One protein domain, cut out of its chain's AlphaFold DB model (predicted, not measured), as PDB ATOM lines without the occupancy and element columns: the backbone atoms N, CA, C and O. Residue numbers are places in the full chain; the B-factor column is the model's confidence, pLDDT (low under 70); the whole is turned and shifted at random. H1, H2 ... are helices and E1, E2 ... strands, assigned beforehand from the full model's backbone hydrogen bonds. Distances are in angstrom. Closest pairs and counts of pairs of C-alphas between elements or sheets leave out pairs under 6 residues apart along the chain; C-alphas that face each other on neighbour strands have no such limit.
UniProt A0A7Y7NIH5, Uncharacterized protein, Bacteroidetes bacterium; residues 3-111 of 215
ATOM      1  N   LYS A   3     200.129 166.581 166.229       54.19
ATOM      2  CA  LYS A   3     201.349 165.868 165.828       54.19
ATOM      3  C   LYS A   3     202.223 165.696 167.067       54.19
ATOM      4  O   LYS A   3     202.800 166.657 167.577       54.19
ATOM      5  N   PHE A   4     202.294 164.469 167.561       57.25
ATOM      6  CA  PHE A   4     203.177 164.094 168.661       57.25
ATOM      7  C   PHE A   4     204.568 163.820 168.086       57.25
ATOM      8  O   PHE A   4     204.711 162.988 167.191       57.25
ATOM      9  N   ARG A   5     205.581 164.550 168.558       60.06
ATOM     10  CA  ARG A   5     206.991 164.213 168.298       60.06
ATOM     11  C   ARG A   5     207.471 163.316 169.429       60.06
ATOM     12  O   ARG A   5     206.997 163.506 170.540       60.06
ATOM     13  N   ASN A   6     208.421 162.415 169.188       62.78
ATOM     14  CA  ASN A   6     208.945 161.475 170.199       62.78
ATOM     15  C   ASN A   6     209.858 162.127 171.263       62.78
ATOM     16  O   ASN A   6     210.588 161.435 171.966       62.78
ATOM     17  N   ASP A   7     209.810 163.451 171.425       84.06
ATOM     18  CA  ASP A   7     210.611 164.161 172.420       84.06
ATOM     19  C   ASP A   7     209.932 164.083 173.793       84.06
ATOM     20  O   ASP A   7     209.022 164.861 174.103       84.06
ATOM     21  N   THR A   8     210.387 163.145 174.623       89.38
ATOM     22  CA  THR A   8     210.030 163.056 176.044       89.38
ATOM     23  C   THR A   8     211.169 163.605 176.897       89.38
ATOM     24  O   THR A   8     212.307 163.138 176.798       89.38
ATOM     25  N   ARG A   9     210.870 164.565 177.775       91.88
ATOM     26  CA  ARG A   9     211.828 165.104 178.751       91.88
ATOM     27  C   ARG A   9     211.439 164.737 180.177       91.88
ATOM     28  O   ARG A   9     210.271 164.484 180.471       91.88
ATOM     29  N   PHE A  10     212.431 164.754 181.058       92.00
ATOM     30  CA  PHE A  10     212.278 164.458 182.477       92.00
ATOM     31  C   PHE A  10     212.735 165.668 183.282       92.00
ATOM     32  O   PHE A  10     213.888 166.075 183.169       92.00
ATOM     33  N   VAL A  11     211.824 166.245 184.062       90.06
ATOM     34  CA  VAL A  11     212.097 167.395 184.927       90.06
ATOM     35  C   VAL A  11     212.154 166.892 186.361       90.06
ATOM     36  O   VAL A  11     211.154 166.406 186.894       90.06
ATOM     37  N   GLU A  12     213.335 166.943 186.964       85.81
ATOM     38  CA  GLU A  12     213.560 166.453 188.322       85.81
ATOM     39  C   GLU A  12     213.299 167.583 189.321       85.81
ATOM     40  O   GLU A  12     213.856 168.671 189.189       85.81
ATOM     41  N   TYR A  13     212.447 167.333 190.317       75.44
ATOM     42  CA  TYR A  13     212.184 168.287 191.390       75.44
ATOM     43  C   TYR A  13     212.812 167.765 192.684       75.44
ATOM     44  O   TYR A  13     212.333 166.763 193.237       75.44
ATOM     45  N   PRO A  14     213.866 168.417 193.202       62.34
ATOM     46  CA  PRO A  14     214.394 168.085 194.513       62.34
ATOM     47  C   PRO A  14     213.387 168.551 195.573       62.34
ATOM     48  O   PRO A  14     213.309 169.733 195.897       62.34
ATOM     49  N   LYS A  15     212.579 167.645 196.135       60.50
ATOM     50  CA  LYS A  15     211.800 167.978 197.339       60.50
ATOM     51  C   LYS A  15     212.730 167.931 198.551       60.50
ATOM     52  O   LYS A  15     212.911 166.876 199.156       60.50
ATOM     53  N   ALA A  16     213.287 169.086 198.906       46.06
ATOM     54  CA  ALA A  16     214.252 169.245 199.995       46.06
ATOM     55  C   ALA A  16     213.718 168.852 201.392       46.06
ATOM     56  O   ALA A  16     214.507 168.544 202.273       46.06
ATOM     57  N   VAL A  17     212.396 168.813 201.601       47.12
ATOM     58  CA  VAL A  17     211.815 168.724 202.959       47.12
ATOM     59  C   VAL A  17     211.297 167.324 203.334       47.12
ATOM     60  O   VAL A  17     211.189 167.004 204.510       47.12
ATOM     61  N   THR A  18     210.995 166.445 202.368       55.75
ATOM     62  CA  THR A  18     210.324 165.148 202.646       55.75
ATOM     63  C   THR A  18     211.067 163.913 202.134       55.75
ATOM     64  O   THR A  18     210.582 162.793 202.294       55.75
ATOM     65  N   GLY A  19     212.223 164.081 201.481       51.66
ATOM     66  CA  GLY A  19     212.988 162.968 200.898       51.66
ATOM     67  C   GLY A  19     212.283 162.238 199.741       51.66
ATOM     68  O   GLY A  19     212.793 161.234 199.242       51.66
ATOM     69  N   GLN A  20     211.118 162.725 199.297       62.28
ATOM     70  CA  GLN A  20     210.382 162.194 198.152       62.28
ATOM     71  C   GLN A  20     210.863 162.848 196.859       62.28
ATOM     72  O   GLN A  20     210.429 163.939 196.495       62.28
ATOM     73  N   TYR A  21     211.720 162.151 196.123       67.12
ATOM     74  CA  TYR A  21     212.106 162.580 194.783       67.12
ATOM     75  C   TYR A  21     210.948 162.323 193.822       67.12
ATOM     76  O   TYR A  21     210.464 161.191 193.725       67.12
ATOM     77  N   SER A  22     210.512 163.373 193.126       81.38
ATOM     78  CA  SER A  22     209.521 163.287 192.056       81.38
ATOM     79  C   SER A  22     210.136 163.806 190.765       81.38
ATOM     80  O   SER A  22     210.648 164.925 190.713       81.38
ATOM     81  N   ILE A  23     210.092 162.984 189.725       90.00
ATOM     82  CA  ILE A  23     210.511 163.351 188.378       90.00
ATOM     83  C   ILE A  23     209.255 163.415 187.523       90.00
ATOM     84  O   ILE A  23     208.505 162.447 187.414       90.00
ATOM     85  N   LYS A  24     209.024 164.562 186.905       92.31
ATOM     86  CA  LYS A  24     207.905 164.788 186.002       92.31
ATOM     87  C   LYS A  24     208.307 164.384 184.589       92.31
ATOM     88  O   LYS A  24     209.318 164.863 184.079       92.31
ATOM     89  N   ALA A  25     207.520 163.521 183.958       92.50
ATOM     90  CA  ALA A  25     207.694 163.147 182.561       92.50
ATOM     91  C   ALA A  25     206.797 164.027 181.681       92.50
ATOM     92  O   ALA A  25     205.587 164.135 181.916       92.50
ATOM     93  N   GLU A  26     207.379 164.657 180.662       93.00
ATOM     94  CA  GLU A  26     206.662 165.550 179.753       93.00
ATOM     95  C   GLU A  26     206.888 165.177 178.288       93.00
ATOM     96  O   GLU A  26     208.017 164.913 177.879       93.00
ATOM     97  N   GLN A  27     205.817 165.217 177.494       91.56
ATOM     98  CA  GLN A  27     205.840 164.989 176.054       91.56
ATOM     99  C   GLN A  27     205.690 166.303 175.299       91.56
ATOM    100  O   GLN A  27     204.787 167.097 175.584       91.56
ATOM    101  N   LYS A  28     206.532 166.502 174.288       88.25
ATOM    102  CA  LYS A  28     206.393 167.604 173.342       88.25
ATOM    103  C   LYS A  28     205.261 167.318 172.359       88.25
ATOM    104  O   LYS A  28     205.263 166.311 171.649       88.25
ATOM    105  N   ILE A  29     204.309 168.234 172.282       84.06
ATOM    106  CA  ILE A  29     203.178 168.182 171.360       84.06
ATOM    107  C   ILE A  29     203.188 169.411 170.458       84.06
ATOM    108  O   ILE A  29     203.471 170.521 170.908       84.06
ATOM    109  N   ALA A  30     202.874 169.215 169.181       79.12
ATOM    110  CA  ALA A  30     202.569 170.306 168.271       79.12
ATOM    111  C   ALA A  30     201.046 170.440 168.176       79.12
ATOM    112  O   ALA A  30     200.349 169.504 167.767       79.12
ATOM    113  N   GLU A  31     200.532 171.593 168.589       69.56
ATOM    114  CA  GLU A  31     199.118 171.931 168.482       69.56
ATOM    115  C   GLU A  31     198.912 172.864 167.288       69.56
ATOM    116  O   GLU A  31     199.528 173.933 167.209       69.56
ATOM    117  N   ASN A  32     198.045 172.452 166.359       65.50
ATOM    118  CA  ASN A  32     197.624 173.302 165.248       65.50
ATOM    119  C   ASN A  32     196.743 174.416 165.806       65.50
ATOM    120  O   ASN A  32     195.666 174.131 166.332       65.50
ATOM    121  N   LYS A  33     197.183 175.669 165.670       59.97
ATOM    122  CA  LYS A  33     196.320 176.833 165.911       59.97
ATOM    123  C   LYS A  33     195.652 177.325 164.622       59.97
ATOM    124  O   LYS A  33     194.511 177.766 164.678       59.97
ATOM    125  N   THR A  34     196.344 177.216 163.489       54.88
ATOM    126  CA  THR A  34     195.918 177.673 162.153       54.88
ATOM    127  C   THR A  34     196.738 176.936 161.086       54.88
ATOM    128  O   THR A  34     197.764 176.352 161.440       54.88
ATOM    129  N   GLU A  35     196.289 176.933 159.822       60.22
ATOM    130  CA  GLU A  35     196.791 176.055 158.741       60.22
ATOM    131  C   GLU A  35     198.327 176.020 158.590       60.22
ATOM    132  O   GLU A  35     198.856 174.940 158.342       60.22
ATOM    133  N   ASP A  36     199.047 177.103 158.925       57.19
ATOM    134  CA  ASP A  36     200.516 177.178 158.793       57.19
ATOM    135  C   ASP A  36     201.302 177.507 160.081       57.19
ATOM    136  O   ASP A  36     202.511 177.743 160.033       57.19
ATOM    137  N   ARG A  37     200.671 177.520 161.270       57.25
ATOM    138  CA  ARG A  37     201.386 177.793 162.539       57.25
ATOM    139  C   ARG A  37     201.164 176.707 163.589       57.25
ATOM    140  O   ARG A  37     200.092 176.583 164.191       57.25
ATOM    141  N   PHE A  38     202.237 175.970 163.872       62.91
ATOM    142  CA  PHE A  38     202.312 175.008 164.969       62.91
ATOM    143  C   PHE A  38     202.841 175.699 166.224       62.91
ATOM    144  O   PHE A  38     203.966 176.195 166.227       62.91
ATOM    145  N   ASN A  39     202.068 175.685 167.313       72.62
ATOM    146  CA  ASN A  39     202.629 176.021 168.617       72.62
ATOM    147  C   ASN A  39     203.116 174.738 169.294       72.62
ATOM    148  O   ASN A  39     202.375 173.756 169.389       72.62
ATOM    149  N   THR A  40     204.360 174.751 169.763       78.25
ATOM    150  CA  THR A  40     204.950 173.601 170.437       78.25
ATOM    151  C   THR A  40     204.798 173.747 171.939       78.25
ATOM    152  O   THR A  40     205.220 174.742 172.521       78.25
ATOM    153  N   LYS A  41     204.197 172.747 172.577       84.81
ATOM    154  CA  LYS A  41     203.908 172.754 174.012       84.81
ATOM    155  C   LYS A  41     204.418 171.473 174.649       84.81
ATOM    156  O   LYS A  41     204.462 170.432 174.002       84.81
ATOM    157  N   TRP A  42     204.760 171.542 175.926       88.50
ATOM    158  CA  TRP A  42     205.050 170.361 176.731       88.50
ATOM    159  C   TRP A  42     203.822 170.022 177.561       88.50
ATOM    160  O   TRP A  42     203.251 170.895 178.214       88.50
ATOM    161  N   ILE A  43     203.400 168.763 177.524       89.38
ATOM    162  CA  ILE A  43     202.331 168.270 178.389       89.38
ATOM    163  C   ILE A  43     202.856 167.191 179.309       89.38
ATOM    164  O   ILE A  43     203.715 166.396 178.944       89.38
ATOM    165  N   THR A  44     202.327 167.166 180.522       91.69
ATOM    166  CA  THR A  44     202.692 166.161 181.512       91.69
ATOM    167  C   THR A  44     202.032 164.840 181.176       91.69
ATOM    168  O   THR A  44     200.807 164.769 181.100       91.69
ATOM    169  N   ILE A  45     202.843 163.803 181.001       93.44
ATOM    170  CA  ILE A  45     202.370 162.451 180.693       93.44
ATOM    171  C   ILE A  45     202.399 161.530 181.910       93.44
ATOM    172  O   ILE A  45     201.673 160.541 181.944       93.44
ATOM    173  N   GLY A  46     203.172 161.888 182.935       92.75
ATOM    174  CA  GLY A  46     203.202 161.155 184.190       92.75
ATOM    175  C   GLY A  46     204.277 161.641 185.148       92.75
ATOM    176  O   GLY A  46     204.935 162.661 184.920       92.75
ATOM    177  N   TYR A  47     204.444 160.882 186.223       92.12
ATOM    178  CA  TYR A  47     205.394 161.151 187.291       92.12
ATOM    179  C   TYR A  47     206.117 159.870 187.696       92.12
ATOM    180  O   TYR A  47     205.566 158.775 187.633       92.12
ATOM    181  N   LEU A  48     207.357 160.024 188.139       92.62
ATOM    182  CA  LEU A  48     208.187 158.980 188.719       92.62
ATOM    183  C   LEU A  48     208.501 159.379 190.149       92.62
ATOM    184  O   LEU A  48     209.091 160.433 190.384       92.62
ATOM    185  N   THR A  49     208.143 158.537 191.103       89.75
ATOM    186  CA  THR A  49     208.381 158.786 192.523       89.75
ATOM    187  C   THR A  49     209.349 157.766 193.084       89.75
ATOM    188  O   THR A  49     209.188 156.567 192.868       89.75
ATOM    189  N   LYS A  50     210.347 158.238 193.830       87.56
ATOM    190  CA  LYS A  50     211.299 157.390 194.550       87.56
ATOM    191  C   LYS A  50     210.822 157.200 195.987       87.56
ATOM    192  O   LYS A  50     210.612 158.184 196.697       87.56
ATOM    193  N   LYS A  51     210.707 155.954 196.442       84.50
ATOM    194  CA  LYS A  51     210.362 155.617 197.829       84.50
ATOM    195  C   LYS A  51     211.353 154.605 198.389       84.50
ATOM    196  O   LYS A  51     211.739 153.667 197.701       84.50
ATOM    197  N   PHE A  52     211.771 154.789 199.637       83.88
ATOM    198  CA  PHE A  52     212.573 153.788 200.334       83.88
ATOM    199  C   PHE A  52     211.677 152.626 200.784       83.88
ATOM    200  O   PHE A  52     210.693 152.848 201.493       83.88
ATOM    201  N   SER A  53     212.001 151.403 200.364       83.75
ATOM    202  CA  SER A  53     211.376 150.180 200.867       83.75
ATOM    203  C   SER A  53     212.189 149.656 202.044       83.75
ATOM    204  O   SER A  53     213.349 149.284 201.874       83.75
ATOM    205  N   LYS A  54     211.572 149.627 203.232       85.44
ATOM    206  CA  LYS A  54     212.195 149.063 204.439       85.44
ATOM    207  C   LYS A  54     212.411 147.551 204.312       85.44
ATOM    208  O   LYS A  54     213.404 147.051 204.815       85.44
ATOM    209  N   GLU A  55     211.512 146.852 203.620       87.25
ATOM    210  CA  GLU A  55     211.562 145.394 203.433       87.25
ATOM    211  C   GLU A  55     212.726 144.969 202.534       87.25
ATOM    212  O   GLU A  55     213.466 144.049 202.859       87.25
ATOM    213  N   GLU A  56     212.917 145.669 201.414       82.12
ATOM    214  CA  GLU A  56     213.971 145.351 200.441       82.12
ATOM    215  C   GLU A  56     215.281 146.123 200.712       82.12
ATOM    216  O   GLU A  56     216.218 146.029 199.921       82.12
ATOM    217  N   ASN A  57     215.327 146.921 201.790       86.75
ATOM    218  CA  ASN A  57     216.417 147.836 202.161       86.75
ATOM    219  C   ASN A  57     216.973 148.655 200.976       86.75
ATOM    220  O   ASN A  57     218.181 148.849 200.829       86.75
ATOM    221  N   LYS A  58     216.089 149.109 200.079       84.69
ATOM    222  CA  LYS A  58     216.478 149.819 198.854       84.69
ATOM    223  C   LYS A  58     215.427 150.823 198.410       84.69
ATOM    224  O   LYS A  58     214.248 150.725 198.751       84.69
ATOM    225  N   TYR A  59     215.851 151.790 197.604       83.81
ATOM    226  CA  TYR A  59     214.927 152.710 196.950       83.81
ATOM    227  C   TYR A  59     214.276 152.054 195.735       83.81
ATOM    228  O   TYR A  59     214.960 151.503 194.877       83.81
ATOM    229  N   ILE A  60     212.955 152.157 195.661       85.81
ATOM    230  CA  ILE A  60     212.133 151.666 194.561       85.81
ATOM    231  C   ILE A  60     211.497 152.871 193.876       85.81
ATOM    232  O   ILE A  60     211.015 153.794 194.542       85.81
ATOM    233  N   TYR A  61     211.511 152.864 192.547       89.38
ATOM    234  CA  TYR A  61     210.787 153.842 191.754       89.38
ATOM    235  C   TYR A  61     209.414 153.297 191.384       89.38
ATOM    236  O   TYR A  61     209.269 152.130 191.029       89.38
ATOM    237  N   THR A  62     208.408 154.156 191.459       91.50
ATOM    238  CA  THR A  62     207.060 153.890 190.959       91.50
ATOM    239  C   THR A  62     206.688 154.954 189.942       91.50
ATOM    240  O   THR A  62     207.099 156.108 190.069       91.50
ATOM    241  N   ALA A  63     205.911 154.572 188.932       94.06
ATOM    242  CA  ALA A  63     205.440 155.474 187.892       94.06
ATOM    243  C   ALA A  63     203.921 155.631 187.954       94.06
ATOM    244  O   ALA A  63     203.192 154.658 188.157       94.06
ATOM    245  N   THR A  64     203.444 156.852 187.745       93.56
ATOM    246  CA  THR A  64     202.022 157.164 187.594       93.56
ATOM    247  C   THR A  64     201.774 157.943 186.310       93.56
ATOM    248  O   THR A  64     202.631 158.708 185.865       93.56
ATOM    249  N   ASP A  65     200.612 157.746 185.694       93.06
ATOM    250  CA  ASP A  65     200.162 158.564 184.568       93.06
ATOM    251  C   ASP A  65     199.681 159.958 185.034       93.06
ATOM    252  O   ASP A  65     199.658 160.289 186.224       93.06
ATOM    253  N   SER A  66     199.274 160.807 184.090       88.00
ATOM    254  CA  SER A  66     198.716 162.141 184.384       88.00
ATOM    255  C   SER A  66     197.376 162.130 185.150       88.00
ATOM    256  O   SER A  66     196.978 163.152 185.728       88.00
ATOM    257  N   ALA A  67     196.670 160.995 185.170       86.56
ATOM    258  CA  ALA A  67     195.451 160.792 185.946       86.56
ATOM    259  C   ALA A  67     195.735 160.315 187.381       86.56
ATOM    260  O   ALA A  67     194.848 160.428 188.225       86.56
ATOM    261  N   GLY A  68     196.959 159.864 187.666       86.12
ATOM    262  CA  GLY A  68     197.382 159.321 188.955       86.12
ATOM    263  C   GLY A  68     197.324 157.793 189.038       86.12
ATOM    264  O   GLY A  68     197.576 157.247 190.110       86.12
ATOM    265  N   ASN A  69     197.026 157.092 187.942       91.50
ATOM    266  CA  ASN A  69     197.021 155.632 187.922       91.50
ATOM    267  C   ASN A  69     198.452 155.106 187.879       91.50
ATOM    268  O   ASN A  69     199.283 155.616 187.126       91.50
ATOM    269  N   GLN A  70     198.734 154.059 188.651       92.00
ATOM    270  CA  GLN A  70     200.044 153.421 188.628       92.00
ATOM    271  C   GLN A  70     200.243 152.647 187.320       92.00
ATOM    272  O   GLN A  70     199.474 151.739 186.999       92.00
ATOM    273  N   ILE A  71     201.313 152.978 186.602       93.31
ATOM    274  CA  ILE A  71     201.713 152.360 185.335       93.31
ATOM    275  C   ILE A  71     203.076 151.685 185.492       93.31
ATOM    276  O   ILE A  71     203.812 151.971 186.436       93.31
ATOM    277  N   PHE A  72     203.408 150.765 184.584       93.62
ATOM    278  CA  PHE A  72     204.692 150.047 184.590       93.62
ATOM    279  C   PHE A  72     205.009 149.359 185.934       93.62
ATOM    280  O   PHE A  72     206.145 149.373 186.396       93.62
ATOM    281  N   GLN A  73     203.999 148.752 186.571       87.56
ATOM    282  CA  GLN A  73     204.063 148.248 187.954       87.56
ATOM    283  C   GLN A  73     205.206 147.252 188.219       87.56
ATOM    284  O   GLN A  73     205.727 147.195 189.330       87.56
ATOM    285  N   ASN A  74     205.626 146.509 187.193       88.38
ATOM    286  CA  ASN A  74     206.690 145.508 187.294       88.38
ATOM    287  C   ASN A  74     208.105 146.092 187.144       88.38
ATOM    288  O   ASN A  74     209.086 145.368 187.293       88.38
ATOM    289  N   ILE A  75     208.234 147.387 186.842       88.25
ATOM    290  CA  ILE A  75     209.514 148.037 186.569       88.25
ATOM    291  C   ILE A  75     209.894 148.902 187.772       88.25
ATOM    292  O   ILE A  75     209.252 149.908 188.058       88.25
ATOM    293  N   LYS A  76     210.960 148.507 188.474       86.00
ATOM    294  CA  LYS A  76     211.458 149.210 189.672       86.00
ATOM    295  C   LYS A  76     212.660 150.120 189.384       86.00
ATOM    296  O   LYS A  76     213.027 150.941 190.226       86.00
ATOM    297  N   GLU A  77     213.278 149.974 188.213       87.62
ATOM    298  CA  GLU A  77     214.508 150.664 187.821       87.62
ATOM    299  C   GLU A  77     214.225 151.969 187.069       87.62
ATOM    300  O   GLU A  77     213.466 152.000 186.101       87.62
ATOM    301  N   LEU A  78     214.881 153.060 187.483       90.00
ATOM    302  CA  LEU A  78     214.612 154.397 186.944       90.00
ATOM    303  C   LEU A  78     214.866 154.509 185.436       90.00
ATOM    304  O   LEU A  78     214.089 155.148 184.733       90.00
ATOM    305  N   HIS A  79     215.960 153.934 184.935       91.44
ATOM    306  CA  HIS A  79     216.326 154.072 183.525       91.44
ATOM    307  C   HIS A  79     215.339 153.327 182.613       91.44
ATOM    308  O   HIS A  79     214.903 153.889 181.610       91.44
ATOM    309  N   VAL A  80     214.910 152.123 183.012       93.81
ATOM    310  CA  VAL A  80     213.890 151.341 182.301       93.81
ATOM    311  C   VAL A  80     212.548 152.069 182.322       93.81
ATOM    312  O   VAL A  80     211.874 152.150 181.300       93.81
ATOM    313  N   LEU A  81     212.182 152.686 183.451       93.81
ATOM    314  CA  LEU A  81     210.982 153.516 183.533       93.81
ATOM    315  C   LEU A  81     211.054 154.742 182.609       93.81
ATOM    316  O   LEU A  81     210.091 155.029 181.899       93.81
ATOM    317  N   LYS A  82     212.190 155.458 182.579       93.06
ATOM    318  CA  LYS A  82     212.402 156.581 181.648       93.06
ATOM    319  C   LYS A  82     212.280 156.111 180.191       93.06
ATOM    320  O   LYS A  82     211.678 156.815 179.382       93.06
ATOM    321  N   GLN A  83     212.783 154.924 179.858       93.88
ATOM    322  CA  GLN A  83     212.628 154.353 178.520       93.88
ATOM    323  C   GLN A  83     211.166 154.002 178.212       93.88
ATOM    324  O   GLN A  83     210.650 154.432 177.188       93.88
ATOM    325  N   ALA A  84     210.453 153.361 179.141       94.25
ATOM    326  CA  ALA A  84     209.035 153.048 178.976       94.25
ATOM    327  C   ALA A  84     208.177 154.307 178.745       94.25
ATOM    328  O   ALA A  84     207.256 154.291 177.928       94.25
ATOM    329  N   PHE A  85     208.498 155.423 179.410       94.12
ATOM    330  CA  PHE A  85     207.859 156.718 179.157       94.12
ATOM    331  C   PHE A  85     208.154 157.277 177.760       94.12
ATOM    332  O   PHE A  85     207.262 157.882 177.171       94.12
ATOM    333  N   ARG A  86     209.369 157.086 177.231       93.06
ATOM    334  CA  ARG A  86     209.719 157.484 175.856       93.06
ATOM    335  C   ARG A  86     208.959 156.647 174.834       93.06
ATOM    336  O   ARG A  86     208.341 157.203 173.932       93.06
ATOM    337  N   ASP A  87     208.939 155.331 175.028       92.81
ATOM    338  CA  ASP A  87     208.305 154.385 174.106       92.81
ATOM    339  C   ASP A  87     206.780 154.581 174.052       92.81
ATOM    340  O   ASP A  87     206.171 154.507 172.987       92.81
ATOM    341  N   ASN A  88     206.159 154.909 175.192       92.88
ATOM    342  CA  ASN A  88     204.710 155.113 175.310       92.88
ATOM    343  C   ASN A  88     204.295 156.597 175.305       92.88
ATOM    344  O   ASN A  88     203.129 156.921 175.551       92.88
ATOM    345  N   GLY A  89     205.225 157.517 175.030       89.94
ATOM    346  CA  GLY A  89     205.034 158.953 175.241       89.94
ATOM    347  C   GLY A  89     203.848 159.539 174.476       89.94
ATOM    348  O   GLY A  89     203.071 160.314 175.034       89.94
ATOM    349  N   LYS A  90     203.642 159.109 173.224       89.19
ATOM    350  CA  LYS A  90     202.506 159.531 172.390       89.19
ATOM    351  C   LYS A  90     201.156 159.089 172.964       89.19
ATOM    352  O   LYS A  90     200.257 159.912 173.101       89.19
ATOM    353  N   GLN A  91     201.021 157.818 173.335       90.88
ATOM    354  CA  GLN A  91     199.769 157.287 173.881       90.88
ATOM    355  C   GLN A  91     199.433 157.936 175.232       90.88
ATOM    356  O   GLN A  91     198.294 158.328 175.485       90.88
ATOM    357  N   LEU A  92     200.437 158.105 176.098       92.69
ATOM    358  CA  LEU A  92     200.256 158.780 177.383       92.69
ATOM    359  C   LEU A  92     199.891 160.262 177.203       92.69
ATOM    360  O   LEU A  92     199.094 160.796 177.973       92.69
ATOM    361  N   ALA A  93     200.431 160.917 176.174       89.94
ATOM    362  CA  ALA A  93     200.101 162.286 175.798       89.94
ATOM    363  C   ALA A  93     198.646 162.436 175.321       89.94
ATOM    364  O   ALA A  93     197.957 163.361 175.756       89.94
ATOM    365  N   GLU A  94     198.157 161.513 174.494       88.88
ATOM    366  CA  GLU A  94     196.750 161.458 174.071       88.88
ATOM    367  C   GLU A  94     195.817 161.269 175.280       88.88
ATOM    368  O   GLU A  94     194.880 162.049 175.480       88.88
ATOM    369  N   ASN A  95     196.134 160.317 176.163       89.56
ATOM    370  CA  ASN A  95     195.375 160.084 177.393       89.56
ATOM    371  C   ASN A  95     195.382 161.309 178.320       89.56
ATOM    372  O   ASN A  95     194.341 161.687 178.858       89.56
ATOM    373  N   ALA A  96     196.528 161.976 178.479       88.31
ATOM    374  CA  ALA A  96     196.644 163.177 179.303       88.31
ATOM    375  C   ALA A  96     195.763 164.326 178.793       88.31
ATOM    376  O   ALA A  96     195.132 165.032 179.588       88.31
ATOM    377  N   GLN A  97     195.665 164.500 177.473       86.12
ATOM    378  CA  GLN A  97     194.750 165.476 176.887       86.12
ATOM    379  C   GLN A  97     193.285 165.111 177.135       86.12
ATOM    380  O   GLN A  97     192.507 165.981 177.530       86.12
ATOM    381  N   MET A  98     192.914 163.837 176.988       83.44
ATOM    382  CA  MET A  98     191.555 163.370 177.280       83.44
ATOM    383  C   MET A  98     191.171 163.603 178.744       83.44
ATOM    384  O   MET A  98     190.093 164.123 179.031       83.44
ATOM    385  N   VAL A  99     192.077 163.304 179.679       81.88
ATOM    386  CA  VAL A  99     191.882 163.558 181.114       81.88
ATOM    387  C   VAL A  99     191.726 165.056 181.390       81.88
ATOM    388  O   VAL A  99     190.844 165.451 182.157       81.88
ATOM    389  N   ARG A 100     192.528 165.912 180.743       80.56
ATOM    390  CA  ARG A 100     192.409 167.374 180.853       80.56
ATOM    391  C   ARG A 100     191.051 167.873 180.359       80.56
ATOM    392  O   ARG A 100     190.402 168.641 181.069       80.56
ATOM    393  N   LEU A 101     190.605 167.430 179.184       79.44
ATOM    394  CA  LEU A 101     189.296 167.796 178.630       79.44
ATOM    395  C   LEU A 101     188.154 167.319 179.536       79.44
ATOM    396  O   LEU A 101     187.231 168.081 179.828       79.44
ATOM    397  N   ALA A 102     188.252 166.096 180.064       72.88
ATOM    398  CA  ALA A 102     187.287 165.566 181.020       72.88
ATOM    399  C   ALA A 102     187.231 166.406 182.307       72.88
ATOM    400  O   ALA A 102     186.135 166.706 182.784       72.88
ATOM    401  N   ARG A 103     188.376 166.847 182.850       71.88
ATOM    402  CA  ARG A 103     188.422 167.742 184.024       71.88
ATOM    403  C   ARG A 103     187.758 169.091 183.745       71.88
ATOM    404  O   ARG A 103     186.895 169.482 184.523       71.88
ATOM    405  N   ILE A 104     188.070 169.734 182.616       71.25
ATOM    406  CA  ILE A 104     187.444 171.006 182.204       71.25
ATOM    407  C   ILE A 104     185.920 170.845 182.063       71.25
ATOM    408  O   ILE A 104     185.141 171.698 182.484       71.25
ATOM    409  N   SER A 105     185.457 169.715 181.522       62.41
ATOM    410  CA  SER A 105     184.017 169.456 181.405       62.41
ATOM    411  C   SER A 105     183.317 169.304 182.765       62.41
ATOM    412  O   SER A 105     182.151 169.678 182.898       62.41
ATOM    413  N   LYS A 106     184.012 168.777 183.786       65.12
ATOM    414  CA  LYS A 106     183.481 168.614 185.150       65.12
ATOM    415  C   LYS A 106     183.409 169.949 185.893       65.12
ATOM    416  O   LYS A 106     182.388 170.211 186.520       65.12
ATOM    417  N   THR A 107     184.430 170.798 185.772       61.88
ATOM    418  CA  THR A 107     184.429 172.145 186.374       61.88
ATOM    419  C   THR A 107     183.349 173.029 185.753       61.88
ATOM    420  O   THR A 107     182.544 173.618 186.470       61.88
ATOM    421  N   ASN A 108     183.207 173.005 184.425       58.81
ATOM    422  CA  ASN A 108     182.162 173.771 183.740       58.81
ATOM    423  C   ASN A 108     180.748 173.283 184.104       58.81
ATOM    424  O   ASN A 108     179.790 174.059 184.100       58.81
ATOM    425  N   LYS A 109     180.588 171.989 184.423       57.69
ATOM    426  CA  LYS A 109     179.325 171.457 184.949       57.69
ATOM    427  C   LYS A 109     179.047 171.973 186.362       57.69
ATOM    428  O   LYS A 109     177.924 172.412 186.580       57.69
ATOM    429  N   SER A 110     180.022 171.970 187.280       59.34
ATOM    430  CA  SER A 110     179.796 172.457 188.654       59.34
ATOM    431  C   SER A 110     179.515 173.959 188.713       59.34
ATOM    432  O   SER A 110     178.660 174.386 189.486       59.34
ATOM    433  N   GLU A 111     180.161 174.759 187.862       59.50
ATOM    434  CA  GLU A 111     179.864 176.193 187.737       59.50
ATOM    435  C   GLU A 111     178.422 176.440 187.271       59.50
ATOM    436  O   GLU A 111     177.724 177.298 187.815       59.50
TER     437      GLU A 111
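Overview. This is residues 3 to 111 of the 215 residues of an uncharacterized protein of Bacteroidetes bacterium (UniProt A0A7Y7NIH5). A long sheet of four strands curls round H1 and residues 89 to 97 of H2, both on one face, while residues 101 to 111 stick out as an arm. E1, E2, E3, E4 form a meander, each strand the antiparallel neighbour of the one before; H1 and H2 follow, a second layer. The 109 printed residues, mixed in class, are only just loose, close to compact: radius of gyration of the C-alphas 16.1 A, spans 55 by 36 by 27 A.

Arrangement. Hairpins join E1, residues 3 to 13, E2, 22 to 34, E3, 37 to 53, and E4, 58 to 65. Within hydrogen-bond range are N 9 and O 26, 2.9 A, N 27 and O 43, 2.8 A, and N 49 and O 62, 2.8 A. H1, residues 78 to 87, touches E1, closest C-alphas Arg 86 and Thr 8, 5.6 A. H2, residues 89 to 111, touches E3, closest C-alphas Leu 92 and Ile 45, 5.4 A. In both helices every O i to N i+4 pair is within hydrogen-bond range.

Along the chain. E1 begins at C-alpha 3 (201.349, 165.868, 165.828); E3 spans 48.3 A; H2, 33.0 A, ends at C-alpha 111 (179.864, 176.193, 187.737).

Size, cuts and confidence. The printed part has no cut. The link E4 to H1 is long. pLDDT is under 70 at residues 3 to 6, 14 to 21, 31 to 38 and 105 to 111.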